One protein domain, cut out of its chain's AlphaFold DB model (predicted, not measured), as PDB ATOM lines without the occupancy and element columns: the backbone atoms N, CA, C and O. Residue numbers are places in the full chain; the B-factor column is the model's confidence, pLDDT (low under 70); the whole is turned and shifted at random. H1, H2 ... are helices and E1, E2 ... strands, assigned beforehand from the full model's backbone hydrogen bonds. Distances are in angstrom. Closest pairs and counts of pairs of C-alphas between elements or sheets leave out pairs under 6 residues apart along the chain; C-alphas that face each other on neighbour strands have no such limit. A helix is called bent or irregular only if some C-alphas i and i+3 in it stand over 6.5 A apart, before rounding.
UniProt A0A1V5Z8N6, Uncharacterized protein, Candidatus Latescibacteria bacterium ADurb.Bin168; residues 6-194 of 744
ATOM      1  N   VAL A   6     222.336 241.251 123.491       59.69
ATOM      2  CA  VAL A   6     221.891 242.636 123.696       59.69
ATOM      3  C   VAL A   6     220.794 242.621 124.755       59.69
ATOM      4  O   VAL A   6     219.686 242.134 124.517       59.69
ATOM      5  N   ASN A   7     221.101 243.142 125.937       63.91
ATOM      6  CA  ASN A   7     220.191 243.161 127.077       63.91
ATOM      7  C   ASN A   7     219.589 244.558 127.232       63.91
ATOM      8  O   ASN A   7     220.337 245.517 127.391       63.91
ATOM      9  N   PHE A   8     218.256 244.671 127.220       57.78
ATOM     10  CA  PHE A   8     217.547 245.930 127.473       57.78
ATOM     11  C   PHE A   8     216.936 245.894 128.882       57.78
ATOM     12  O   PHE A   8     216.021 245.121 129.163       57.78
ATOM     13  N   GLY A   9     217.429 246.742 129.783       57.06
ATOM     14  CA  GLY A   9     217.021 246.753 131.187       57.06
ATOM     15  C   GLY A   9     217.458 245.490 131.944       57.06
ATOM     16  O   GLY A   9     218.505 244.917 131.664       57.06
ATOM     17  N   ALA A  10     216.656 245.063 132.926       42.47
ATOM     18  CA  ALA A  10     216.949 243.901 133.778       42.47
ATOM     19  C   ALA A  10     216.615 242.541 133.131       42.47
ATOM     20  O   ALA A  10     216.785 241.503 133.767       42.47
ATOM     21  N   ILE A  11     216.094 242.531 131.900       43.16
ATOM     22  CA  ILE A  11     215.635 241.314 131.230       43.16
ATOM     23  C   ILE A  11     216.398 241.179 129.913       43.16
ATOM     24  O   ILE A  11     216.215 241.964 128.986       43.16
ATOM     25  N   GLY A  12     217.291 240.194 129.837       45.03
ATOM     26  CA  GLY A  12     218.028 239.917 128.608       45.03
ATOM     27  C   GLY A  12     217.119 239.373 127.508       45.03
ATOM     28  O   GLY A  12     216.225 238.565 127.780       45.03
ATOM     29  N   PHE A  13     217.361 239.763 126.254       45.62
ATOM     30  CA  PHE A  13     216.747 239.102 125.100       45.62
ATOM     31  C   PHE A  13     217.437 237.753 124.864       45.62
ATOM     32  O   PHE A  13     218.206 237.570 123.926       45.62
ATOM     33  N   SER A  14     217.157 236.786 125.732       42.69
ATOM     34  CA  SER A  14     217.279 235.374 125.381       42.69
ATOM     35  C   SER A  14     215.909 234.857 124.932       42.69
ATOM     36  O   SER A  14     214.919 235.585 124.986       42.69
ATOM     37  N   SER A  15     215.847 233.613 124.455       33.00
ATOM     38  CA  SER A  15     214.695 232.894 123.862       33.00
ATOM     39  C   SER A  15     213.292 233.031 124.510       33.00
ATOM     40  O   SER A  15     212.330 232.482 123.981       33.00
ATOM     41  N   ALA A  16     213.134 233.764 125.613       32.28
ATOM     42  CA  ALA A  16     211.901 233.970 126.367       32.28
ATOM     43  C   ALA A  16     210.842 234.876 125.694       32.28
ATOM     44  O   ALA A  16     209.668 234.756 126.032       32.28
ATOM     45  N   TYR A  17     211.203 235.755 124.745       37.19
ATOM     46  CA  TYR A  17     210.258 236.734 124.160       37.19
ATOM     47  C   TYR A  17     209.697 236.396 122.765       37.19
ATOM     48  O   TYR A  17     209.064 237.254 122.155       37.19
ATOM     49  N   ASN A  18     209.905 235.185 122.226       38.47
ATOM     50  CA  ASN A  18     209.570 234.866 120.822       38.47
ATOM     51  C   ASN A  18     210.077 235.941 119.831       38.47
ATOM     52  O   ASN A  18     209.445 236.227 118.813       38.47
ATOM     53  N   VAL A  19     211.226 236.561 120.123       42.69
ATOM     54  CA  VAL A  19     211.942 237.396 119.154       42.69
ATOM     55  C   VAL A  19     212.486 236.443 118.103       42.69
ATOM     56  O   VAL A  19     213.448 235.717 118.339       42.69
ATOM     57  N   ALA A  20     211.791 236.382 116.970       40.50
ATOM     58  CA  ALA A  20     211.995 235.342 115.972       40.50
ATOM     59  C   ALA A  20     213.376 235.423 115.307       40.50
ATOM     60  O   ALA A  20     213.852 234.417 114.779       40.50
ATOM     61  N   ARG A  21     214.012 236.609 115.293       50.84
ATOM     62  CA  ARG A  21     215.295 236.828 114.615       50.84
ATOM     63  C   ARG A  21     215.880 238.222 114.922       50.84
ATOM     64  O   ARG A  21     215.174 239.223 114.794       50.84
ATOM     65  N   LEU A  22     217.173 238.314 115.245       50.75
ATOM     66  CA  LEU A  22     217.968 239.525 114.966       50.75
ATOM     67  C   LEU A  22     218.105 239.619 113.440       50.75
ATOM     68  O   LEU A  22     218.523 238.644 112.817       50.75
ATOM     69  N   VAL A  23     217.684 240.724 112.818       49.78
ATOM     70  CA  VAL A  23     217.684 240.840 111.347       49.78
ATOM     71  C   VAL A  23     218.473 242.051 110.902       49.78
ATOM     72  O   VAL A  23     218.031 243.178 111.093       49.78
ATOM     73  N   GLY A  24     219.591 241.788 110.232       51.09
ATOM     74  CA  GLY A  24     220.587 242.786 109.858       51.09
ATOM     75  C   GLY A  24     221.815 242.694 110.757       51.09
ATOM     76  O   GLY A  24     221.741 242.110 111.834       51.09
ATOM     77  N   THR A  25     222.918 243.267 110.291       54.50
ATOM     78  CA  THR A  25     224.221 243.247 110.953       54.50
ATOM     79  C   THR A  25     224.180 244.170 112.179       54.50
ATOM     80  O   THR A  25     224.102 245.391 112.006       54.50
ATOM     81  N   PRO A  26     224.154 243.653 113.422       59.00
ATOM     82  CA  PRO A  26     224.424 244.488 114.588       59.00
ATOM     83  C   PRO A  26     225.828 245.084 114.467       59.00
ATOM     84  O   PRO A  26     226.743 244.432 113.959       59.00
ATOM     85  N   TRP A  27     225.985 246.314 114.939       66.50
ATOM     86  CA  TRP A  27     227.277 246.979 114.960       66.50
ATOM     87  C   TRP A  27     227.483 247.729 116.268       66.50
ATOM     88  O   TRP A  27     226.534 248.187 116.913       66.50
ATOM     89  N   ILE A  28     228.739 247.842 116.668       63.94
ATOM     90  CA  ILE A  28     229.163 248.613 117.834       63.94
ATOM     91  C   ILE A  28     230.319 249.470 117.370       63.94
ATOM     92  O   ILE A  28     231.227 248.953 116.740       63.94
ATOM     93  N   ASN A  29     230.288 250.755 117.682       72.31
ATOM     94  CA  ASN A  29     231.359 251.689 117.404       72.31
ATOM     95  C   ASN A  29     231.813 252.307 118.730       72.31
ATOM     96  O   ASN A  29     231.112 253.130 119.323       72.31
ATOM     97  N   MET A  30     232.958 251.852 119.222       65.56
ATOM     98  CA  MET A  30     233.551 252.310 120.477       65.56
ATOM     99  C   MET A  30     234.632 253.348 120.183       65.56
ATOM    100  O   MET A  30     235.419 253.124 119.270       65.56
ATOM    101  N   ARG A  31     234.701 254.453 120.943       63.22
ATOM    102  CA  ARG A  31     235.628 255.582 120.700       63.22
ATOM    103  C   ARG A  31     236.270 256.140 121.978       63.22
ATOM    104  O   ARG A  31     235.613 256.180 123.017       63.22
ATOM    105  N   ILE A  32     237.511 256.637 121.891       56.09
ATOM    106  CA  ILE A  32     238.131 257.517 122.910       56.09
ATOM    107  C   ILE A  32     237.590 258.946 122.758       56.09
ATOM    108  O   ILE A  32     237.403 259.407 121.634       56.09
ATOM    109  N   ALA A  33     237.357 259.648 123.880       52.16
ATOM    110  CA  ALA A  33     237.002 261.078 123.944       52.16
ATOM    111  C   ALA A  33     235.770 261.500 123.108       52.16
ATOM    112  O   ALA A  33     235.512 262.683 122.884       52.16
ATOM    113  N   GLY A  34     234.980 260.531 122.650       53.72
ATOM    114  CA  GLY A  34     233.791 260.709 121.831       53.72
ATOM    115  C   GLY A  34     232.709 259.732 122.257       53.72
ATOM    116  O   GLY A  34     232.976 258.744 122.935       53.72
ATOM    117  N   ARG A  35     231.466 260.009 121.860       63.72
ATOM    118  CA  ARG A  35     230.349 259.115 122.179       63.72
ATOM    119  C   ARG A  35     230.526 257.799 121.432       63.72
ATOM    120  O   ARG A  35     230.431 257.775 120.203       63.72
ATOM    121  N   SER A  36     230.726 256.721 122.176       71.50
ATOM    122  CA  SER A  36     230.566 255.375 121.652       71.50
ATOM    123  C   SER A  36     229.086 255.152 121.355       71.50
ATOM    124  O   SER A  36     228.197 255.542 122.121       71.50
ATOM    125  N   THR A  37     228.813 254.546 120.210       78.75
ATOM    126  CA  THR A  37     227.457 254.268 119.745       78.75
ATOM    127  C   THR A  37     227.334 252.803 119.390       78.75
ATOM    128  O   THR A  37     228.301 252.151 119.012       78.75
ATOM    129  N   ALA A  38     226.136 252.261 119.519       73.00
ATOM    130  CA  ALA A  38     225.851 250.922 119.036       73.00
ATOM    131  C   ALA A  38     224.527 250.928 118.283       73.00
ATOM    132  O   ALA A  38     223.683 251.807 118.481       73.00
ATOM    133  N   GLY A  39     224.329 249.928 117.436       74.31
ATOM    134  CA  GLY A  39     223.104 249.756 116.683       74.31
ATOM    135  C   GLY A  39     222.727 248.292 116.555       74.31
ATOM    136  O   GLY A  39     223.566 247.424 116.317       74.31
ATOM    137  N   CYS A  40     221.435 248.005 116.672       69.00
ATOM    138  CA  CYS A  40     220.912 246.688 116.335       69.00
ATOM    139  C   CYS A  40     219.538 246.789 115.682       69.00
ATOM    140  O   CYS A  40     218.779 247.732 115.912       69.00
ATOM    141  N   SER A  41     219.204 245.786 114.878       70.38
ATOM    142  CA  SER A  41     217.893 245.647 114.248       70.38
ATOM    143  C   SER A  41     217.222 244.367 114.739       70.38
ATOM    144  O   SER A  41     217.733 243.263 114.545       70.38
ATOM    145  N   VAL A  42     216.067 244.512 115.384       69.44
ATOM    146  CA  VAL A  42     215.309 243.393 115.962       69.44
ATOM    147  C   VAL A  42     214.001 243.216 115.198       69.44
ATOM    148  O   VAL A  42     213.289 244.195 114.969       69.44
ATOM    149  N   MET A  43     213.656 241.982 114.814       69.56
ATOM    150  CA  MET A  43     212.304 241.655 114.347       69.56
ATOM    151  C   MET A  43     211.517 240.952 115.447       69.56
ATOM    152  O   MET A  43     211.940 239.920 115.967       69.56
ATOM    153  N   ALA A  44     210.347 241.498 115.769       68.56
ATOM    154  CA  ALA A  44     209.440 240.910 116.743       68.56
ATOM    155  C   ALA A  44     207.988 240.947 116.257       68.56
ATOM    156  O   ALA A  44     207.580 241.853 115.522       68.56
ATOM    157  N   ASP A  45     207.204 239.968 116.704       67.50
ATOM    158  CA  ASP A  45     205.760 239.951 116.490       67.50
ATOM    159  C   ASP A  45     205.099 241.053 117.336       67.50
ATOM    160  O   ASP A  45     205.255 241.101 118.563       67.50
ATOM    161  N   SER A  46     204.340 241.935 116.680       63.53
ATOM    162  CA  SER A  46     203.583 243.014 117.334       63.53
ATOM    163  C   SER A  46     202.555 242.530 118.363       63.53
ATOM    164  O   SER A  46     202.160 243.318 119.221       63.53
ATOM    165  N   GLY A  47     202.131 241.261 118.316       61.34
ATOM    166  CA  GLY A  47     201.257 240.662 119.328       61.34
ATOM    167  C   GLY A  47     201.969 240.242 120.622       61.34
ATOM    168  O   GLY A  47     201.296 240.002 121.622       61.34
ATOM    169  N   THR A  48     203.306 240.160 120.613       62.53
ATOM    170  CA  THR A  48     204.106 239.603 121.722       62.53
ATOM    171  C   THR A  48     204.976 240.649 122.425       62.53
ATOM    172  O   THR A  48     205.140 240.587 123.642       62.53
ATOM    173  N   VAL A  49     205.516 241.633 121.696       63.94
ATOM    174  CA  VAL A  49     206.396 242.667 122.269       63.94
ATOM    175  C   VAL A  49     205.667 244.004 122.335       63.94
ATOM    176  O   VAL A  49     205.348 244.608 121.311       63.94
ATOM    177  N   ALA A  50     205.418 244.492 123.553       65.25
ATOM    178  CA  ALA A  50     204.835 245.813 123.756       65.25
ATOM    179  C   ALA A  50     205.832 246.906 123.317       65.25
ATOM    180  O   ALA A  50     207.010 246.812 123.672       65.25
ATOM    181  N   PRO A  51     205.395 247.984 122.636       64.00
ATOM    182  CA  PRO A  51     206.274 249.095 122.255       64.00
ATOM    183  C   PRO A  51     207.040 249.728 123.428       64.00
ATOM    184  O   PRO A  51     208.145 250.226 123.245       64.00
ATOM    185  N   SER A  52     206.489 249.657 124.647       65.44
ATOM    186  CA  SER A  52     207.144 250.112 125.883       65.44
ATOM    187  C   SER A  52     208.433 249.356 126.227       65.44
ATOM    188  O   SER A  52     209.211 249.849 127.033       65.44
ATOM    189  N   THR A  53     208.673 248.186 125.625       66.25
ATOM    190  CA  THR A  53     209.914 247.405 125.796       66.25
ATOM    191  C   THR A  53     211.134 248.161 125.259       66.25
ATOM    192  O   THR A  53     212.238 247.991 125.760       66.25
ATOM    193  N   PHE A  54     210.930 249.049 124.281       70.69
ATOM    194  CA  PHE A  54     211.968 249.886 123.679       70.69
ATOM    195  C   PHE A  54     211.814 251.354 124.103       70.69
ATOM    196  O   PHE A  54     211.810 252.264 123.274       70.69
ATOM    197  N   ALA A  55     211.631 251.601 125.401       75.69
ATOM    198  CA  ALA A  55     211.548 252.963 125.917       75.69
ATOM    199  C   ALA A  55     212.911 253.669 125.815       75.69
ATOM    200  O   ALA A  55     213.937 253.129 126.239       75.69
ATOM    201  N   ILE A  56     212.923 254.891 125.278       81.38
ATOM    202  CA  ILE A  56     214.125 255.735 125.235       81.38
ATOM    203  C   ILE A  56     214.663 255.918 126.660       81.38
ATOM    204  O   ILE A  56     213.898 256.166 127.591       81.38
ATOM    205  N   GLY A  57     215.979 255.788 126.823       74.00
ATOM    206  CA  GLY A  57     216.652 255.833 128.120       74.00
ATOM    207  C   GLY A  57     216.733 254.488 128.844       74.00
ATOM    208  O   GLY A  57     217.334 254.425 129.912       74.00
ATOM    209  N   THR A  58     216.180 253.406 128.282       78.38
ATOM    210  CA  THR A  58     216.371 252.059 128.841       78.38
ATOM    211  C   THR A  58     217.859 251.691 128.795       78.38
ATOM    212  O   THR A  58     218.470 251.847 127.730       78.38
ATOM    213  N   PRO A  59     218.453 251.211 129.908       79.56
ATOM    214  CA  PRO A  59     219.831 250.734 129.917       79.56
ATOM    215  C   PRO A  59     220.018 249.602 128.911       79.56
ATOM    216  O   PRO A  59     219.168 248.716 128.815       79.56
ATOM    217  N   CYS A  60     221.127 249.618 128.184       75.00
ATOM    218  CA  CYS A  60     221.501 248.565 127.257       75.00
ATOM    219  C   CYS A  60     222.924 248.104 127.549       75.00
ATOM    220  O   CYS A  60     223.827 248.935 127.640       75.00
ATOM    221  N   ASN A  61     223.108 246.791 127.669       77.19
ATOM    222  CA  ASN A  61     224.421 246.170 127.765       77.19
ATOM    223  C   ASN A  61     224.599 245.171 126.630       77.19
ATOM    224  O   ASN A  61     223.675 244.424 126.299       77.19
ATOM    225  N   ILE A  62     225.807 245.134 126.084       71.19
ATOM    226  CA  ILE A  62     226.238 244.115 125.139       71.19
ATOM    227  C   ILE A  62     227.285 243.265 125.844       71.19
ATOM    228  O   ILE A  62     228.352 243.779 126.181       71.19
ATOM    229  N   VAL A  63     226.949 241.999 126.093       73.31
ATOM    230  CA  VAL A  63     227.770 241.069 126.886       73.31
ATOM    231  C   VAL A  63     228.393 239.965 126.029       73.31
ATOM    232  O   VAL A  63     227.816 239.600 125.003       73.31
ATOM    233  N   ASN A  64     229.547 239.446 126.454       70.81
ATOM    234  CA  ASN A  64     230.415 238.515 125.735       70.81
ATOM    235  C   ASN A  64     230.638 237.194 126.487       70.81
ATOM    236  O   ASN A  64     230.956 236.186 125.852       70.81
ATOM    237  N   PHE A  65     230.468 237.143 127.816       80.62
ATOM    238  CA  PHE A  65     230.537 235.860 128.515       80.62
ATOM    239  C   PHE A  65     229.283 235.042 128.212       80.62
ATOM    240  O   PHE A  65     228.153 235.531 128.219       80.62
ATOM    241  N   THR A  66     229.486 233.761 127.908       75.50
ATOM    242  CA  THR A  66     228.388 232.857 127.542       75.50
ATOM    243  C   THR A  66     227.596 232.381 128.752       75.50
ATOM    244  O   THR A  66     226.513 231.820 128.589       75.50
ATOM    245  N   ASN A  67     228.153 232.574 129.948       84.69
ATOM    246  CA  ASN A  67     227.583 232.192 131.228       84.69
ATOM    247  C   ASN A  67     228.078 233.138 132.340       84.69
ATOM    248  O   ASN A  67     229.037 233.878 132.130       84.69
ATOM    249  N   GLN A  68     227.442 233.107 133.510       91.06
ATOM    250  CA  GLN A  68     227.813 233.890 134.692       91.06
ATOM    251  C   GLN A  68     227.683 233.012 135.948       91.06
ATOM    252  O   GLN A  68     226.741 232.232 136.001       91.06
ATOM    253  N   PRO A  69     228.566 233.148 136.959       90.69
ATOM    254  CA  PRO A  69     228.671 232.193 138.065       90.69
ATOM    255  C   PRO A  69     227.430 232.105 138.968       90.69
ATOM    256  O   PRO A  69     227.192 231.064 139.561       90.69
ATOM    257  N   ALA A  70     226.621 233.169 139.072       91.00
ATOM    258  CA  ALA A  70     225.306 233.152 139.724       91.00
ATOM    259  C   ALA A  70     225.273 232.533 141.145       91.00
ATOM    260  O   ALA A  70     224.442 231.670 141.435       91.00
ATOM    261  N   ASN A  71     226.114 233.054 142.046       94.31
ATOM    262  CA  ASN A  71     226.377 232.571 143.408       94.31
ATOM    263  C   ASN A  71     227.147 231.239 143.438       94.31
ATOM    264  O   ASN A  71     226.687 230.256 144.025       94.31
ATOM    265  N   ASP A  72     228.322 231.233 142.813       95.44
ATOM    266  CA  ASP A  72     229.216 230.073 142.760       95.44
ATOM    267  C   ASP A  72     230.688 230.472 142.975       95.44
ATOM    268  O   ASP A  72     231.060 231.648 142.926       95.44
ATOM    269  N   ALA A  73     231.546 229.483 143.222       95.31
ATOM    270  CA  ALA A  73     232.984 229.628 143.045       95.31
ATOM    271  C   ALA A  73     233.351 229.540 141.555       95.31
ATOM    272  O   ALA A  73     232.627 228.965 140.739       95.31
ATOM    273  N   ILE A  74     234.513 230.084 141.206       96.38
ATOM    274  CA  ILE A  74     235.057 230.036 139.851       96.38
ATOM    275  C   ILE A  74     236.220 229.047 139.828       96.38
ATOM    276  O   ILE A  74     237.067 229.039 140.717       96.38
ATOM    277  N   GLU A  75     236.279 228.221 138.794       96.94
ATOM    278  CA  GLU A  75     237.409 227.353 138.490       96.94
ATOM    279  C   GLU A  75     238.114 227.798 137.214       96.94
ATOM    280  O   GLU A  75     237.475 228.250 136.258       96.94
ATOM    281  N   PHE A  76     239.430 227.612 137.165       96.94
ATOM    282  CA  PHE A  76     240.223 227.902 135.980       96.94
ATOM    283  C   PHE A  76     241.390 226.932 135.776       96.94
ATOM    284  O   PHE A  76     241.886 226.316 136.720       96.94
ATOM    285  N   LEU A  77     241.812 226.781 134.517       96.56
ATOM    286  CA  LEU A  77     242.975 225.990 134.099       96.56
ATOM    287  C   LEU A  77     243.500 226.448 132.730       96.56
ATOM    288  O   LEU A  77     242.723 226.923 131.899       96.56
ATOM    289  N   SER A  78     244.794 226.254 132.470       96.19
ATOM    290  CA  SER A  78     245.393 226.426 131.142       96.19
ATOM    291  C   SER A  78     245.303 225.145 130.308       96.19
ATOM    292  O   SER A  78     245.248 224.034 130.833       96.19
ATOM    293  N   SER A  79     245.331 225.273 128.981       95.88
ATOM    294  CA  SER A  79     245.570 224.142 128.082       95.88
ATOM    295  C   SER A  79     247.048 223.716 128.019       95.88
ATOM    296  O   SER A  79     247.343 222.592 127.591       95.88
ATOM    297  N   ASP A  80     247.978 224.560 128.478       96.38
ATOM    298  CA  ASP A  80     249.411 224.265 128.530       96.38
ATOM    299  C   ASP A  80     249.865 223.910 129.955       96.38
ATOM    300  O   ASP A  80     249.434 224.514 130.935       96.38
ATOM    301  N   ALA A  81     250.719 222.891 130.069       95.31
ATOM    302  CA  ALA A  81     251.220 222.429 131.360       95.31
ATOM    303  C   ALA A  81     252.292 223.364 131.935       95.31
ATOM    304  O   ALA A  81     252.450 223.403 133.153       95.31
ATOM    305  N   ASP A  82     252.983 224.129 131.084       95.31
ATOM    306  CA  ASP A  82     254.072 225.028 131.479       95.31
ATOM    307  C   ASP A  82     253.567 226.384 132.009       95.31
ATOM    308  O   ASP A  82     254.342 227.173 132.557       95.31
ATOM    309  N   ASP A  83     252.258 226.647 131.936       95.31
ATOM    310  CA  ASP A  83     251.612 227.814 132.549       95.31
ATOM    311  C   ASP A  83     251.435 227.643 134.064       95.31
ATOM    312  O   ASP A  83     250.332 227.744 134.602       95.31
ATOM    313  N   ILE A  84     252.527 227.366 134.770       95.69
ATOM    314  CA  ILE A  84     252.562 227.185 136.224       95.69
ATOM    315  C   ILE A  84     252.804 228.509 136.954       95.69
ATOM    316  O   ILE A  84     253.576 229.349 136.487       95.69
ATOM    317  N   SER A  85     252.207 228.665 138.140       94.12
ATOM    318  CA  SER A  85     252.410 229.826 139.028       94.12
ATOM    319  C   SER A  85     252.203 231.184 138.331       94.12
ATOM    320  O   SER A  85     252.979 232.123 138.516       94.12
ATOM    321  N   LYS A  86     251.202 231.263 137.451       92.81
ATOM    322  CA  LYS A  86     250.802 232.479 136.738       92.81
ATOM    323  C   LYS A  86     249.628 233.119 137.477       92.81
ATOM    324  O   LYS A  86     248.570 232.505 137.545       92.81
ATOM    325  N   GLU A  87     249.802 234.332 137.990       93.50
ATOM    326  CA  GLU A  87     248.752 235.060 138.717       93.50
ATOM    327  C   GLU A  87     247.621 235.497 137.771       93.50
ATOM    328  O   GLU A  87     247.837 236.328 136.891       93.50
ATOM    329  N   ILE A  88     246.418 234.948 137.951       93.69
ATOM    330  CA  ILE A  88     245.192 235.340 137.246       93.69
ATOM    331  C   ILE A  88     244.372 236.253 138.158       93.69
ATOM    332  O   ILE A  88     244.102 235.893 139.303       93.69
ATOM    333  N   LEU A  89     243.934 237.408 137.652       92.88
ATOM    334  CA  LEU A  89     243.086 238.342 138.399       92.88
ATOM    335  C   LEU A  89     241.641 238.297 137.887       92.88
ATOM    336  O   LEU A  89     241.368 238.562 136.717       92.88
ATOM    337  N   PHE A  90     240.713 238.010 138.794       92.19
ATOM    338  CA  PHE A  90     239.270 238.029 138.573       92.19
ATOM    339  C   PHE A  90     238.660 239.312 139.134       92.19
ATOM    340  O   PHE A  90     238.951 239.713 140.266       92.19
ATOM    341  N   ILE A  91     237.786 239.944 138.350       90.88
ATOM    342  CA  ILE A  91     237.035 241.143 138.731       90.88
ATOM    343  C   ILE A  91     235.553 240.878 138.491       90.88
ATOM    344  O   ILE A  91     235.172 240.451 137.406       90.88
ATOM    345  N   GLY A  92     234.700 241.153 139.470       89.25
ATOM    346  CA  GLY A  92     233.259 240.907 139.368       89.25
ATOM    347  C   GLY A  92     232.505 241.424 140.586       89.25
ATOM    348  O   GLY A  92     233.033 242.242 141.333       89.25
ATOM    349  N   VAL A  93     231.290 240.935 140.814       89.44
ATOM    350  CA  VAL A  93     230.473 241.251 141.992       89.44
ATOM    351  C   VAL A  93     230.095 239.996 142.763       89.44
ATOM    352  O   VAL A  93     229.853 238.934 142.184       89.44
ATOM    353  N   ASP A  94     230.031 240.130 144.084       92.81
ATOM    354  CA  ASP A  94     229.469 239.102 144.959       92.81
ATOM    355  C   ASP A  94     227.931 239.164 145.003       92.81
ATOM    356  O   ASP A  94     227.296 240.067 144.451       92.81
ATOM    357  N   THR A  95     227.310 238.209 145.696       91.19
ATOM    358  CA  THR A  95     225.850 238.194 145.928       91.19
ATOM    359  C   THR A  95     225.310 239.414 146.678       91.19
ATOM    360  O   THR A  95     224.113 239.693 146.616       91.19
ATOM    361  N   GLY A  96     226.173 240.166 147.367       88.38
ATOM    362  CA  GLY A  96     225.836 241.438 148.002       88.38
ATOM    363  C   GLY A  96     225.852 242.631 147.044       88.38
ATOM    364  O   GLY A  96     225.560 243.746 147.472       88.38
ATOM    365  N   GLY A  97     226.207 242.427 145.770       84.25
ATOM    366  CA  GLY A  97     226.346 243.483 144.767       84.25
ATOM    367  C   GLY A  97     227.602 244.340 144.946       84.25
ATOM    368  O   GLY A  97     227.694 245.419 144.364       84.25
ATOM    369  N   THR A  98     228.563 243.897 145.762       85.75
ATOM    370  CA  THR A  98     229.821 244.620 145.980       85.75
ATOM    371  C   THR A  98     230.852 244.177 144.952       85.75
ATOM    372  O   THR A  98     231.052 242.979 144.767       85.75
ATOM    373  N   VAL A  99     231.547 245.128 144.315       87.00
ATOM    374  CA  VAL A  99     232.656 244.820 143.397       87.00
ATOM    375  C   VAL A  99     233.805 244.168 144.168       87.00
ATOM    376  O   VAL A  99     234.227 244.663 145.217       87.00
ATOM    377  N   ARG A 100     234.311 243.047 143.652       91.12
ATOM    378  CA  ARG A 100     235.380 242.233 144.231       91.12
ATOM    379  C   ARG A 100     236.507 242.014 143.236       91.12
ATOM    380  O   ARG A 100     236.299 241.972 142.027       91.12
ATOM    381  N   TYR A 101     237.690 241.829 143.808       93.06
ATOM    382  CA  TYR A 101     238.936 241.557 143.113       93.06
ATOM    383  C   TYR A 101     239.597 240.359 143.784       93.06
ATOM    384  O   TYR A 101     239.693 240.328 145.014       93.06
ATOM    385  N   GLU A 102     240.046 239.388 142.999       93.69
ATOM    386  CA  GLU A 102     240.712 238.197 143.517       93.69
ATOM    387  C   GLU A 102     241.824 237.753 142.568       93.69
ATOM    388  O   GLU A 102     241.558 237.434 141.413       93.69
ATOM    389  N   ALA A 103     243.066 237.758 143.054       93.44
ATOM    390  CA  ALA A 103     244.242 237.312 142.315       93.44
ATOM    391  C   ALA A 103     244.682 235.933 142.824       93.44
ATOM    392  O   ALA A 103     244.818 235.745 144.037       93.44
ATOM    393  N   ILE A 104     244.852 234.966 141.918       94.75
ATOM    394  CA  ILE A 104     245.191 233.576 142.248       94.75
ATOM    395  C   ILE A 104     246.112 232.988 141.189       94.75
ATOM    396  O   ILE A 104     245.846 233.087 139.993       94.75
ATOM    397  N   ASP A 105     247.158 232.306 141.638       96.06
ATOM    398  CA  ASP A 105     248.094 231.613 140.762       96.06
ATOM    399  C   ASP A 105     247.498 230.346 140.136       96.06
ATOM    400  O   ASP A 105     246.815 229.556 140.796       96.06
ATOM    401  N   THR A 106     247.835 230.087 138.871       94.88
ATOM    402  CA  THR A 106     247.703 228.747 138.292       94.88
ATOM    403  C   THR A 106     248.510 227.729 139.096       94.88
ATOM    404  O   THR A 106     249.488 228.048 139.780       94.88
ATOM    405  N   HIS A 107     248.113 226.462 139.004       96.06
ATOM    406  CA  HIS A 107     248.706 225.402 139.804       96.06
ATOM    407  C   HIS A 107     250.233 225.314 139.617       96.06
ATOM    408  O   HIS A 107     250.750 225.313 138.500       96.06
ATOM    409  N   ALA A 108     250.969 225.199 140.726       93.81
ATOM    410  CA  ALA A 108     252.429 225.327 140.743       93.81
ATOM    411  C   ALA A 108     253.194 224.197 140.025       93.81
ATOM    412  O   ALA A 108     254.387 224.344 139.765       93.81
ATOM    413  N   GLY A 109     252.543 223.064 139.736       92.62
ATOM    414  CA  GLY A 109     253.188 221.893 139.125       92.62
ATOM    415  C   GLY A 109     252.715 221.517 137.721       92.62
ATOM    416  O   GLY A 109     253.419 220.777 137.044       92.62
ATOM    417  N   ASP A 110     251.536 221.979 137.300       95.50
ATOM    418  CA  ASP A 110     250.964 221.699 135.973       95.50
ATOM    419  C   ASP A 110     249.820 222.687 135.726       95.50
ATOM    420  O   ASP A 110     248.801 222.617 136.419       95.50
ATOM    421  N   GLY A 111     249.982 223.578 134.745       92.50
ATOM    422  CA  GLY A 111     248.997 224.599 134.378       92.50
ATOM    423  C   GLY A 111     247.632 224.044 133.952       92.50
ATOM    424  O   GLY A 111     246.636 224.764 134.010       92.50
ATOM    425  N   ARG A 112     247.544 222.753 133.601       96.44
ATOM    426  CA  ARG A 112     246.288 222.053 133.266       96.44
ATOM    427  C   ARG A 112     245.498 221.599 134.487       96.44
ATOM    428  O   ARG A 112     244.372 221.119 134.349       96.44
ATOM    429  N   THR A 113     246.079 221.702 135.679       97.25
ATOM    430  CA  THR A 113     245.386 221.373 136.924       97.25
ATOM    431  C   THR A 113     244.428 222.499 137.285       97.25
ATOM    432  O   THR A 113     244.808 223.668 137.309       97.25
ATOM    433  N   VAL A 114     243.185 222.129 137.584       97.50
ATOM    434  CA  VAL A 114     242.129 223.062 137.981       97.50
ATOM    435  C   VAL A 114     242.498 223.761 139.286       97.50
ATOM    436  O   VAL A 114     242.877 223.111 140.261       97.50
ATOM    437  N   VAL A 115     242.334 225.080 139.304       97.56
ATOM    438  CA  VAL A 115     242.422 225.923 140.496       97.56
ATOM    439  C   VAL A 115     241.064 226.574 140.730       97.56
ATOM    440  O   VAL A 115     240.413 227.007 139.782       97.56
ATOM    441  N   THR A 116     240.627 226.630 141.986       97.44
ATOM    442  CA  THR A 116     239.350 227.234 142.390       97.44
ATOM    443  C   THR A 116     239.602 228.558 143.102       97.44
ATOM    444  O   THR A 116     240.566 228.681 143.861       97.44
ATOM    445  N   THR A 117     238.719 229.534 142.901       96.56
ATOM    446  CA  THR A 117     238.730 230.772 143.674       96.56
ATOM    447  C   THR A 117     238.500 230.520 145.158       96.56
ATOM    448  O   THR A 117     237.760 229.616 145.543       96.56
ATOM    449  N   SER A 118     239.120 231.328 146.017       95.12
ATOM    450  CA  SER A 118     238.866 231.287 147.461       95.12
ATOM    451  C   SER A 118     237.449 231.758 147.795       95.12
ATOM    452  O   SER A 118     236.849 231.291 148.768       95.12
ATOM    453  N   ARG A 119     236.880 232.644 146.968       94.38
ATOM    454  CA  ARG A 119     235.467 233.021 147.035       94.38
ATOM    455  C   ARG A 119     234.569 231.964 146.404       94.38
ATOM    456  O   ARG A 119     234.910 231.362 145.388       94.38
ATOM    457  N   SER A 120     233.396 231.806 147.008       95.38
ATOM    458  CA  SER A 120     232.341 230.873 146.584       95.38
ATOM    459  C   SER A 120     230.997 231.547 146.306       95.38
ATOM    460  O   SER A 120     230.004 230.866 146.079       95.38
ATOM    461  N   ASP A 121     230.964 232.879 146.342       95.50
ATOM    462  CA  ASP A 121     229.763 233.706 146.268       95.50
ATOM    463  C   ASP A 121     229.789 234.684 145.082       95.50
ATOM    464  O   ASP A 121     229.164 235.749 145.143       95.50
ATOM    465  N   TRP A 122     230.516 234.355 144.006       94.94
ATOM    466  CA  TRP A 122     230.549 235.185 142.802       94.94
ATOM    467  C   TRP A 122     229.174 235.194 142.139       94.94
ATOM    468  O   TRP A 122     228.646 234.146 141.774       94.94
ATOM    469  N   GLN A 123     228.595 236.379 141.956       92.94
ATOM    470  CA  GLN A 123     227.295 236.562 141.312       92.94
ATOM    471  C   GLN A 123     227.440 236.816 139.808       92.94
ATOM    472  O   GLN A 123     226.756 236.182 139.006       92.94
ATOM    473  N   GLU A 124     228.323 237.737 139.430       90.50
ATOM    474  CA  GLU A 124     228.611 238.113 138.042       90.50
ATOM    475  C   GLU A 124     230.113 238.399 137.940       90.50
ATOM    476  O   GLU A 124     230.684 239.087 138.787       90.50
ATOM    477  N   LEU A 125     230.758 237.847 136.922       90.19
ATOM    478  CA  LEU A 125     232.142 238.112 136.581       90.19
ATOM    479  C   LEU A 125     232.177 239.193 135.499       90.19
ATOM    480  O   LEU A 125     231.505 239.079 134.474       90.19
ATOM    481  N   TYR A 126     232.967 240.235 135.736       86.44
ATOM    482  CA  TYR A 126     233.168 241.339 134.804       86.44
ATOM    483  C   TYR A 126     234.400 241.120 133.949       86.44
ATOM    484  O   TYR A 126     234.322 241.250 132.736       86.44
ATOM    485  N   GLU A 127     235.542 240.783 134.542       87.06
ATOM    486  CA  GLU A 127     236.788 240.667 133.793       87.06
ATOM    487  C   GLU A 127     237.684 239.552 134.319       87.06
ATOM    488  O   GLU A 127     237.669 239.212 135.505       87.06
ATOM    489  N   VAL A 128     238.503 239.022 133.410       88.38
ATOM    490  CA  VAL A 128     239.606 238.113 133.725       88.38
ATOM    491  C   VAL A 128     240.878 238.677 133.112       88.38
ATOM    492  O   VAL A 128     240.963 238.904 131.903       88.38
ATOM    493  N   HIS A 129     241.862 238.925 133.967       87.69
ATOM    494  CA  HIS A 129     243.169 239.455 133.606       87.69
ATOM    495  C   HIS A 129     244.179 238.320 133.666       87.69
ATOM    496  O   HIS A 129     244.274 237.597 134.659       87.69
ATOM    497  N   VAL A 130     244.927 238.176 132.582       88.94
ATOM    498  CA  VAL A 130     245.890 237.100 132.377       88.94
ATOM    499  C   VAL A 130     247.290 237.712 132.260       88.94
ATOM    500  O   VAL A 130     247.484 238.710 131.548       88.94
ATOM    501  N   PRO A 131     248.299 237.160 132.954       85.19
ATOM    502  CA  PRO A 131     249.634 237.728 132.960       85.19
ATOM    503  C   PRO A 131     250.314 237.514 131.604       85.19
ATOM    504  O   PRO A 131     249.943 236.649 130.810       85.19
ATOM    505  N   ALA A 132     251.342 238.318 131.324       78.00
ATOM    506  CA  ALA A 132     252.141 238.127 130.119       78.00
ATOM    507  C   ALA A 132     252.850 236.760 130.133       78.00
ATOM    508  O   ALA A 132     253.270 236.264 131.183       78.00
ATOM    509  N   GLY A 133     253.034 236.175 128.947       80.31
ATOM    510  CA  GLY A 133     253.773 234.921 128.788       80.31
ATOM    511  C   GLY A 133     253.002 233.673 129.220       80.31
ATOM    512  O   GLY A 133     253.640 232.691 129.595       80.31
ATOM    513  N   MET A 134     251.667 233.724 129.201       86.31
ATOM    514  CA  MET A 134     250.837 232.522 129.186       86.31
ATOM    515  C   MET A 134     250.879 231.902 127.781       86.31
ATOM    516  O   MET A 134     250.687 232.606 126.786       86.31
ATOM    517  N   ILE A 135     251.194 230.612 127.703       89.62
ATOM    518  CA  ILE A 135     251.422 229.865 126.458       89.62
ATOM    519  C   ILE A 135     250.121 229.221 125.978       89.62
ATOM    520  O   ILE A 135     249.833 229.200 124.782       89.62
ATOM    521  N   GLY A 136     249.341 228.687 126.915       89.19
ATOM    522  CA  GLY A 136     248.078 228.016 126.673       89.19
ATOM    523  C   GLY A 136     246.874 228.948 126.714       89.19
ATOM    524  O   GLY A 136     246.945 230.143 126.991       89.19
ATOM    525  N   THR A 137     245.730 228.368 126.378       90.06
ATOM    526  CA  THR A 137     244.417 229.006 126.463       90.06
ATOM    527  C   THR A 137     243.866 228.796 127.870       90.06
ATOM    528  O   THR A 137     243.786 227.653 128.323       90.06
ATOM    529  N   LEU A 138     243.444 229.862 128.549       93.69
ATOM    530  CA  LEU A 138     242.825 229.767 129.874       93.69
ATOM    531  C   LEU A 138     241.330 229.469 129.734       93.69
ATOM    532  O   LEU A 138     240.603 230.189 129.055       93.69
ATOM    533  N   THR A 139     240.845 228.430 130.400       94.81
ATOM    534  CA  THR A 139     239.408 228.152 130.524       94.81
ATOM    535  C   THR A 139     238.933 228.571 131.904       94.81
ATOM    536  O   THR A 139     239.527 228.146 132.888       94.81
ATOM    537  N   VAL A 140     237.856 229.355 131.966       95.19
ATOM    538  CA  VAL A 140     237.200 229.801 133.203       95.19
ATOM    539  C   VAL A 140     235.777 229.249 133.232       95.19
ATOM    540  O   VAL A 140     235.044 229.354 132.243       95.19
ATOM    541  N   ARG A 141     235.371 228.640 134.346       96.19
ATOM    542  CA  ARG A 141     234.079 227.953 134.484       96.19
ATOM    543  C   ARG A 141     233.521 228.039 135.903       96.19
ATOM    544  O   ARG A 141     234.251 228.326 136.844       96.19
ATOM    545  N   GLU A 142     232.236 227.750 136.042       95.56
ATOM    546  CA  GLU A 142     231.582 227.516 137.336       95.56
ATOM    547  C   GLU A 142     232.151 226.284 138.046       95.56
ATOM    548  O   GLU A 142     232.338 225.242 137.412       95.56
ATOM    549  N   ALA A 143     232.359 226.368 139.360       94.69
ATOM    550  CA  ALA A 143     232.820 225.237 140.163       94.69
ATOM    551  C   ALA A 143     231.728 224.173 140.365       94.69
ATOM    552  O   ALA A 143     231.996 222.972 140.307       94.69
ATOM    553  N   SER A 144     230.480 224.588 140.593       92.12
ATOM    554  CA  SER A 144     229.382 223.672 140.926       92.12
ATOM    555  C   SER A 144     228.848 222.895 139.712       92.12
ATOM    556  O   SER A 144     228.397 221.755 139.857       92.12
ATOM    557  N   GLY A 145     228.929 223.487 138.515       88.12
ATOM    558  CA  GLY A 145     228.349 222.948 137.279       88.12
ATOM    559  C   GLY A 145     229.344 222.648 136.157       88.12
ATOM    560  O   GLY A 145     228.959 222.031 135.162       88.12
ATOM    561  N   ASN A 146     230.612 223.061 136.286       92.19
ATOM    562  CA  ASN A 146     231.609 223.051 135.206       92.19
ATOM    563  C   ASN A 146     231.153 223.783 133.928       92.19
ATOM    564  O   ASN A 146     231.683 223.523 132.844       92.19
ATOM    565  N   ALA A 147     230.172 224.684 134.025       91.94
ATOM    566  CA  ALA A 147     229.696 225.452 132.887       91.94
ATOM    567  C   ALA A 147     230.728 226.528 132.530       91.94
ATOM    568  O   ALA A 147     231.072 227.375 133.356       91.94
ATOM    569  N   THR A 148     231.241 226.490 131.299       91.50
ATOM    570  CA  THR A 148     232.228 227.464 130.822       91.50
ATOM    571  C   THR A 148     231.642 228.874 130.834       91.50
ATOM    572  O   THR A 148     230.633 229.145 130.185       91.50
ATOM    573  N   ILE A 149     232.318 229.773 131.548       89.38
ATOM    574  CA  ILE A 149     232.033 231.210 131.583       89.38
ATOM    575  C   ILE A 149     232.691 231.867 130.372       89.38
ATOM    576  O   ILE A 149     232.024 232.519 129.570       89.38
ATOM    577  N   THR A 150     233.999 231.644 130.216       89.38
ATOM    578  CA  THR A 150     234.786 232.173 129.102       89.38
ATOM    579  C   THR A 150     236.038 231.330 128.850       89.38
ATOM    580  O   THR A 150     236.509 230.585 129.714       89.38
ATOM    581  N   THR A 151     236.586 231.461 127.648       87.75
ATOM    582  CA  THR A 151     237.869 230.882 127.251       87.75
ATOM    583  C   THR A 151     238.745 232.014 126.729       87.75
ATOM    584  O   THR A 151     238.403 232.649 125.732       87.75
ATOM    585  N   VAL A 152     239.855 232.285 127.415       85.50
ATOM    586  CA  VAL A 152     240.801 233.349 127.070       85.50
ATOM    587  C   VAL A 152     241.838 232.799 126.091       85.50
ATOM    588  O   VAL A 152     242.596 231.897 126.467       85.50
ATOM    589  N   PRO A 153     241.881 233.296 124.841       80.69
ATOM    590  CA  PRO A 153     242.845 232.835 123.849       80.69
ATOM    591  C   PRO A 153     244.292 233.111 124.267       80.69
ATOM    592  O   PRO A 153     244.573 234.061 125.000       80.69
ATOM    593  N   VAL A 154     245.224 232.324 123.722       77.06
ATOM    594  CA  VAL A 154     246.670 232.561 123.868       77.06
ATOM    595  C   VAL A 154     247.013 234.005 123.491       77.06
ATOM    596  O   VAL A 154     246.514 234.527 122.494       77.06
ATOM    597  N   GLY A 155     247.861 234.652 124.291       68.19
ATOM    598  CA  GLY A 155     248.296 236.036 124.075       68.19
ATOM    599  C   GLY A 155     247.299 237.108 124.534       68.19
ATOM    600  O   GLY A 155     247.696 238.256 124.719       68.19
ATOM    601  N   THR A 156     246.041 236.749 124.810       71.06
ATOM    602  CA  THR A 156     245.054 237.694 125.346       71.06
ATOM    603  C   THR A 156     245.329 237.945 126.826       71.06
ATOM    604  O   THR A 156     245.297 237.026 127.638       71.06
ATOM    605  N   ARG A 157     245.577 239.207 127.192       76.00
ATOM    606  CA  ARG A 157     245.861 239.602 128.584       76.00
ATOM    607  C   ARG A 157     244.626 240.035 129.366       76.00
ATOM    608  O   ARG A 157     244.690 240.203 130.579       76.00
ATOM    609  N   PHE A 158     243.516 240.236 128.669       72.44
ATOM    610  CA  PHE A 158     242.320 240.839 129.225       72.44
ATOM    611  C   PHE A 158     241.081 240.353 128.481       72.44
ATOM    612  O   PHE A 158     241.020 240.445 127.255       72.44
ATOM    613  N   VAL A 159     240.081 239.891 129.224       75.25
ATOM    614  CA  VAL A 159     238.737 239.632 128.703       75.25
ATOM    615  C   VAL A 159     237.696 240.293 129.592       75.25
ATOM    616  O   VAL A 159     237.820 240.273 130.814       75.25
ATOM    617  N   SER A 160     236.663 240.854 128.971       80.56
ATOM    618  CA  SER A 160     235.569 241.569 129.633       80.56
ATOM    619  C   SER A 160     234.222 240.947 129.276       80.56
ATOM    620  O   SER A 160     233.981 240.582 128.130       80.56
ATOM    621  N   ASP A 161     233.298 240.862 130.221       80.44
ATOM    622  CA  ASP A 161     231.928 240.498 129.906       80.44
ATOM    623  C   ASP A 161     231.283 241.573 129.029       80.44
ATOM    624  O   ASP A 161     230.710 241.268 127.997       80.44
ATOM    625  N   ARG A 162     231.410 242.856 129.371       78.88
ATOM    626  CA  ARG A 162     230.731 243.943 128.657       78.88
ATOM    627  C   ARG A 162     231.608 244.537 127.563       78.88
ATOM    628  O   ARG A 162     232.693 245.051 127.832       78.88
ATOM    629  N   LEU A 163     231.086 244.518 126.338       72.56
ATOM    630  CA  LEU A 163     231.631 245.239 125.183       72.56
ATOM    631  C   LEU A 163     231.071 246.661 125.107       72.56
ATOM    632  O   LEU A 163     231.767 247.588 124.722       72.56
ATOM    633  N   PHE A 164     229.816 246.851 125.510       76.94
ATOM    634  CA  PHE A 164     229.164 248.155 125.509       76.94
ATOM    635  C   PHE A 164     228.198 248.260 126.685       76.94
ATOM    636  O   PHE A 164     227.519 247.291 127.032       76.94
ATOM    637  N   SER A 165     228.107 249.454 127.261       82.62
ATOM    638  CA  SER A 165     227.051 249.824 128.195       82.62
ATOM    639  C   SER A 165     226.592 251.238 127.888       82.62
ATOM    640  O   SER A 165     227.407 252.125 127.626       82.62
ATOM    641  N   GLY A 166     225.284 251.453 127.926       85.56
ATOM    642  CA  GLY A 166     224.713 252.739 127.586       85.56
ATOM    643  C   GLY A 166     223.201 252.772 127.690       85.56
ATOM    644  O   GLY A 166     222.586 252.019 128.446       85.56
ATOM    645  N   PHE A 167     222.600 253.660 126.913       83.88
ATOM    646  CA  PHE A 167     221.171 253.919 126.903       83.88
ATOM    647  C   PHE A 167     220.629 253.874 125.483       83.88
ATOM    648  O   PHE A 167     221.274 254.318 124.532       83.88
ATOM    649  N   LEU A 168     219.406 253.368 125.347       82.31
ATOM    650  CA  LEU A 168     218.655 253.452 124.102       82.31
ATOM    651  C   LEU A 168     218.355 254.921 123.772       82.31
ATOM    652  O   LEU A 168     217.628 255.586 124.511       82.31
ATOM    653  N   GLU A 169     218.913 255.424 122.675       84.50
ATOM    654  CA  GLU A 169     218.790 256.823 122.256       84.50
ATOM    655  C   GLU A 169     217.653 257.005 121.254       84.50
ATOM    656  O   GLU A 169     216.795 257.870 121.438       84.50
ATOM    657  N   THR A 170     217.615 256.174 120.209       81.81
ATOM    658  CA  THR A 170     216.546 256.219 119.208       81.81
ATOM    659  C   THR A 170     216.026 254.831 118.873       81.81
ATOM    660  O   THR A 170     216.749 253.837 118.927       81.81
ATOM    661  N   VAL A 171     214.741 254.773 118.523       82.38
ATOM    662  CA  VAL A 171     214.076 253.568 118.030       82.38
ATOM    663  C   VAL A 171     213.261 253.960 116.815       82.38
ATOM    664  O   VAL A 171     212.321 254.751 116.912       82.38
ATOM    665  N   LYS A 172     213.597 253.388 115.664       83.38
ATOM    666  CA  LYS A 172     212.774 253.480 114.465       83.38
ATOM    667  C   LYS A 172     211.990 252.188 114.312       83.38
ATOM    668  O   LYS A 172     212.556 251.110 114.171       83.38
ATOM    669  N   ILE A 173     210.671 252.319 114.314       81.25
ATOM    670  CA  ILE A 173     209.757 251.193 114.162       81.25
ATOM    671  C   ILE A 173     209.259 251.169 112.716       81.25
ATOM    672  O   ILE A 173     208.659 252.136 112.244       81.25
ATOM    673  N   SER A 174     209.489 250.063 112.016       81.12
ATOM    674  CA  SER A 174     209.068 249.863 110.628       81.12
ATOM    675  C   SER A 174     208.237 248.588 110.511       81.12
ATOM    676  O   SER A 174     208.634 247.533 110.997       81.12
ATOM    677  N   LYS A 175     207.080 248.649 109.847       75.69
ATOM    678  CA  LYS A 175     206.307 247.440 109.536       75.69
ATOM    679  C   LYS A 175     207.026 246.646 108.448       75.69
ATOM    680  O   LYS A 175     207.282 247.187 107.373       75.69
ATOM    681  N   VAL A 176     207.298 245.370 108.699       71.50
ATOM    682  CA  VAL A 176     207.840 244.457 107.689       71.50
ATOM    683  C   VAL A 176     206.651 243.754 107.051       71.50
ATOM    684  O   VAL A 176     205.904 243.048 107.725       71.50
ATOM    685  N   VAL A 177     206.393 244.005 105.767       61.31
ATOM    686  CA  VAL A 177     205.306 243.318 105.061       61.31
ATOM    687  C   VAL A 177     205.833 241.975 104.575       61.31
ATOM    688  O   VAL A 177     206.437 241.898 103.511       61.31
ATOM    689  N   GLU A 178     205.582 240.921 105.342       56.38
ATOM    690  CA  GLU A 178     205.656 239.550 104.844       56.38
ATOM    691  C   GLU A 178     204.238 238.987 104.723       56.38
ATOM    692  O   GLU A 178     203.364 239.221 105.557       56.38
ATOM    693  N   THR A 179     203.975 238.303 103.617       52.78
ATOM    694  CA  THR A 179     202.680 237.738 103.242       52.78
ATOM    695  C   THR A 179     202.280 236.569 104.150       52.78
ATOM    696  O   THR A 179     202.363 235.421 103.738       52.78
ATOM    697  N   SER A 180     201.823 236.826 105.377       52.31
ATOM    698  CA  SER A 180     200.916 235.949 106.142       52.31
ATOM    699  C   SER A 180     200.456 236.642 107.435       52.31
ATOM    700  O   SER A 180     200.850 237.759 107.736       52.31
ATOM    701  N   THR A 181     199.562 235.998 108.177       56.44
ATOM    702  CA  THR A 181     198.771 236.469 109.329       56.44
ATOM    703  C   THR A 181     199.524 237.019 110.561       56.44
ATOM    704  O   THR A 181     198.865 237.299 111.558       56.44
ATOM    705  N   ALA A 182     200.849 237.211 110.521       56.62
ATOM    706  CA  ALA A 182     201.647 237.801 111.604       56.62
ATOM    707  C   ALA A 182     202.148 239.207 111.218       56.62
ATOM    708  O   ALA A 182     202.773 239.398 110.176       56.62
ATOM    709  N   ALA A 183     201.875 240.211 112.055       65.06
ATOM    710  CA  ALA A 183     202.375 241.570 111.851       65.06
ATOM    711  C   ALA A 183     203.761 241.709 112.499       65.06
ATOM    712  O   ALA A 183     203.889 242.172 113.634       65.06
ATOM    713  N   ASN A 184     204.794 241.295 111.764       71.19
ATOM    714  CA  ASN A 184     206.184 241.484 112.166       71.19
ATOM    715  C   ASN A 184     206.567 242.970 112.084       71.19
ATOM    716  O   ASN A 184     206.363 243.642 111.065       71.19
ATOM    717  N   MET A 185     207.142 243.484 113.166       74.75
ATOM    718  CA  MET A 185     207.681 244.837 113.255       74.75
ATOM    719  C   MET A 185     209.203 244.756 113.352       74.75
ATOM    720  O   MET A 185     209.747 243.939 114.094       74.75
ATOM    721  N   ARG A 186     209.887 245.615 112.597       78.06
ATOM    722  CA  ARG A 186     211.327 245.844 112.688       78.06
ATOM    723  C   ARG A 186     211.579 247.049 113.585       78.06
ATOM    724  O   ARG A 186     210.998 248.108 113.361       78.06
ATOM    725  N   TYR A 187     212.461 246.873 114.557       75.06
ATOM    726  CA  TYR A 187     212.922 247.902 115.479       75.06
ATOM    727  C   TYR A 187     214.399 248.163 115.195       75.06
ATOM    728  O   TYR A 187     215.244 247.334 115.530       75.06
ATOM    729  N   ASP A 188     214.708 249.289 114.558       78.44
ATOM    730  CA  ASP A 188     216.082 249.768 114.416       78.44
ATOM    731  C   ASP A 188     216.407 250.614 115.652       78.44
ATOM    732  O   ASP A 188     215.844 251.694 115.838       78.44
ATOM    733  N   CYS A 189     217.266 250.093 116.520       76.38
ATOM    734  CA  CYS A 189     217.650 250.728 117.775       76.38
ATOM    735  C   CYS A 189     219.041 251.348 117.633       76.38
ATOM    736  O   CYS A 189     219.946 250.688 117.122       76.38
ATOM    737  N   SER A 190     219.213 252.580 118.115       81.81
ATOM    738  CA  SER A 190     220.524 253.203 118.309       81.81
ATOM    739  C   SER A 190     220.772 253.454 119.790       81.81
ATOM    740  O   SER A 190     219.873 253.881 120.519       81.81
ATOM    741  N   PHE A 191     222.002 253.225 120.222       81.56
ATOM    742  CA  PHE A 191     222.430 253.391 121.601       81.56
ATOM    743  C   PHE A 191     223.554 254.411 121.691       81.56
ATOM    744  O   PHE A 191     224.368 254.535 120.774       81.56
ATOM    745  N   VAL A 192     223.609 255.083 122.833       83.81
ATOM    746  CA  VAL A 192     224.691 255.979 123.235       83.81
ATOM    747  C   VAL A 192     225.275 255.475 124.543       83.81
ATOM    748  O   VAL A 192     224.537 254.955 125.380       83.81
ATOM    749  N   ASP A 193     226.586 255.572 124.701       83.88
ATOM    750  CA  ASP A 193     227.273 255.073 125.887       83.88
ATOM    751  C   ASP A 193     226.868 255.758 127.205       83.88
ATOM    752  O   ASP A 193     226.138 256.756 127.266       83.88
ATOM    753  N   VAL A 194     227.381 255.198 128.301       86.06
ATOM    754  CA  VAL A 194     227.242 255.757 129.651       86.06
ATOM    755  C   VAL A 194     227.855 257.154 129.802       86.06
ATOM    756  O   VAL A 194     227.450 257.889 130.704       86.06
TER     757      VAL A 194
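AT A GLANCE: This is residues 6 to 194 of the 744 residues of an uncharacterized protein of Candidatus Latescibacteria bacterium ADurb.Bin168 (UniProt A0A1V5Z8N6). Two lobes built of strands stand end to end: one is a curled sheet of six strands, E1 E4 E12 E13 E3 E2, bent back on itself and grazed by the small helix H1; the other is a sandwich of a four-stranded sheet, E7 E6 E8 E11, and a three-stranded sheet, E5 E9 E10. The chain passes from the curled lobe to the sandwich through the link E4 to E5, and returns where E11 runs on into E12. The printed part has 189 residues with one named helix and thirteen named strands, E1 to E3, then H1, then E4 to E13, in three antiparallel sheets. The class is mostly strand, with under half of the residues in named elements. The whole is loose, with a radius of gyration of the C-alphas of 20.0 A, and elongated, spanning 63 by 39 by 32 A.

HOW THE PARTS SIT: The largest sheet runs E1, residues 6 to 8, E4, residues 59 to 63, E12, residues 162 to 175, E13, residues 184 to 193, E3, residues 37 to 45, and E2, residues 27 to 31. It is a strongly twisted folded sheet, bent back into two leaves: E1 and E4 face E13, E3 and E2, with E12 as the hinge. E12 bends by 81 degrees at residue 166. Within hydrogen-bond range are N 62 and O 164 of E4 and E12, 2.9 A, and N 172 and O 188 of the hairpin E12 and E13, 2.8 A. H1, residues 51 to 54, only grazes this sheet and is too short for any O i to N i+4 pair. The sandwich, two sheets face to face, has E7, residues 99 to 105, E6, residues 87 to 94, E8, residues 122 to 129, and E11, residues 158 to 160, in one sheet, and E5, residues 74 to 78, E9, residues 138 to 142, and E10, residues 148 to 152, in the other. Their facing parts are 10.1 A centre to centre. N 91 and O 127 of E6 and E8, 2.9 A, and N 140 and O 150 of the hairpin E9 and E10, 2.9 A, are within hydrogen-bond range. E4 and E11 are only just apart, at 8.3 A.

IN THESE COORDINATES: E1 begins at C-alpha 6 (221.891, 242.636, 123.696). E12 measures 31.2 A from its first C-alpha at (230.731, 243.943, 128.657), E13 28.6 A, E3 26.2 A and E6 20.7 A. E13 ends at C-alpha 193 (227.273, 255.073, 125.887).

THE WHOLE: The two C-alphas farthest apart, of Gly 109 and Thr 179, are 64.0 A apart. The printed part has no cut. The long links are E1 to E2 and E7 to E8. Mean pLDDT of the printed part is 78.6; 50 residues are under 70, among them 6 to 28, 42 to 53 and 177 to 183.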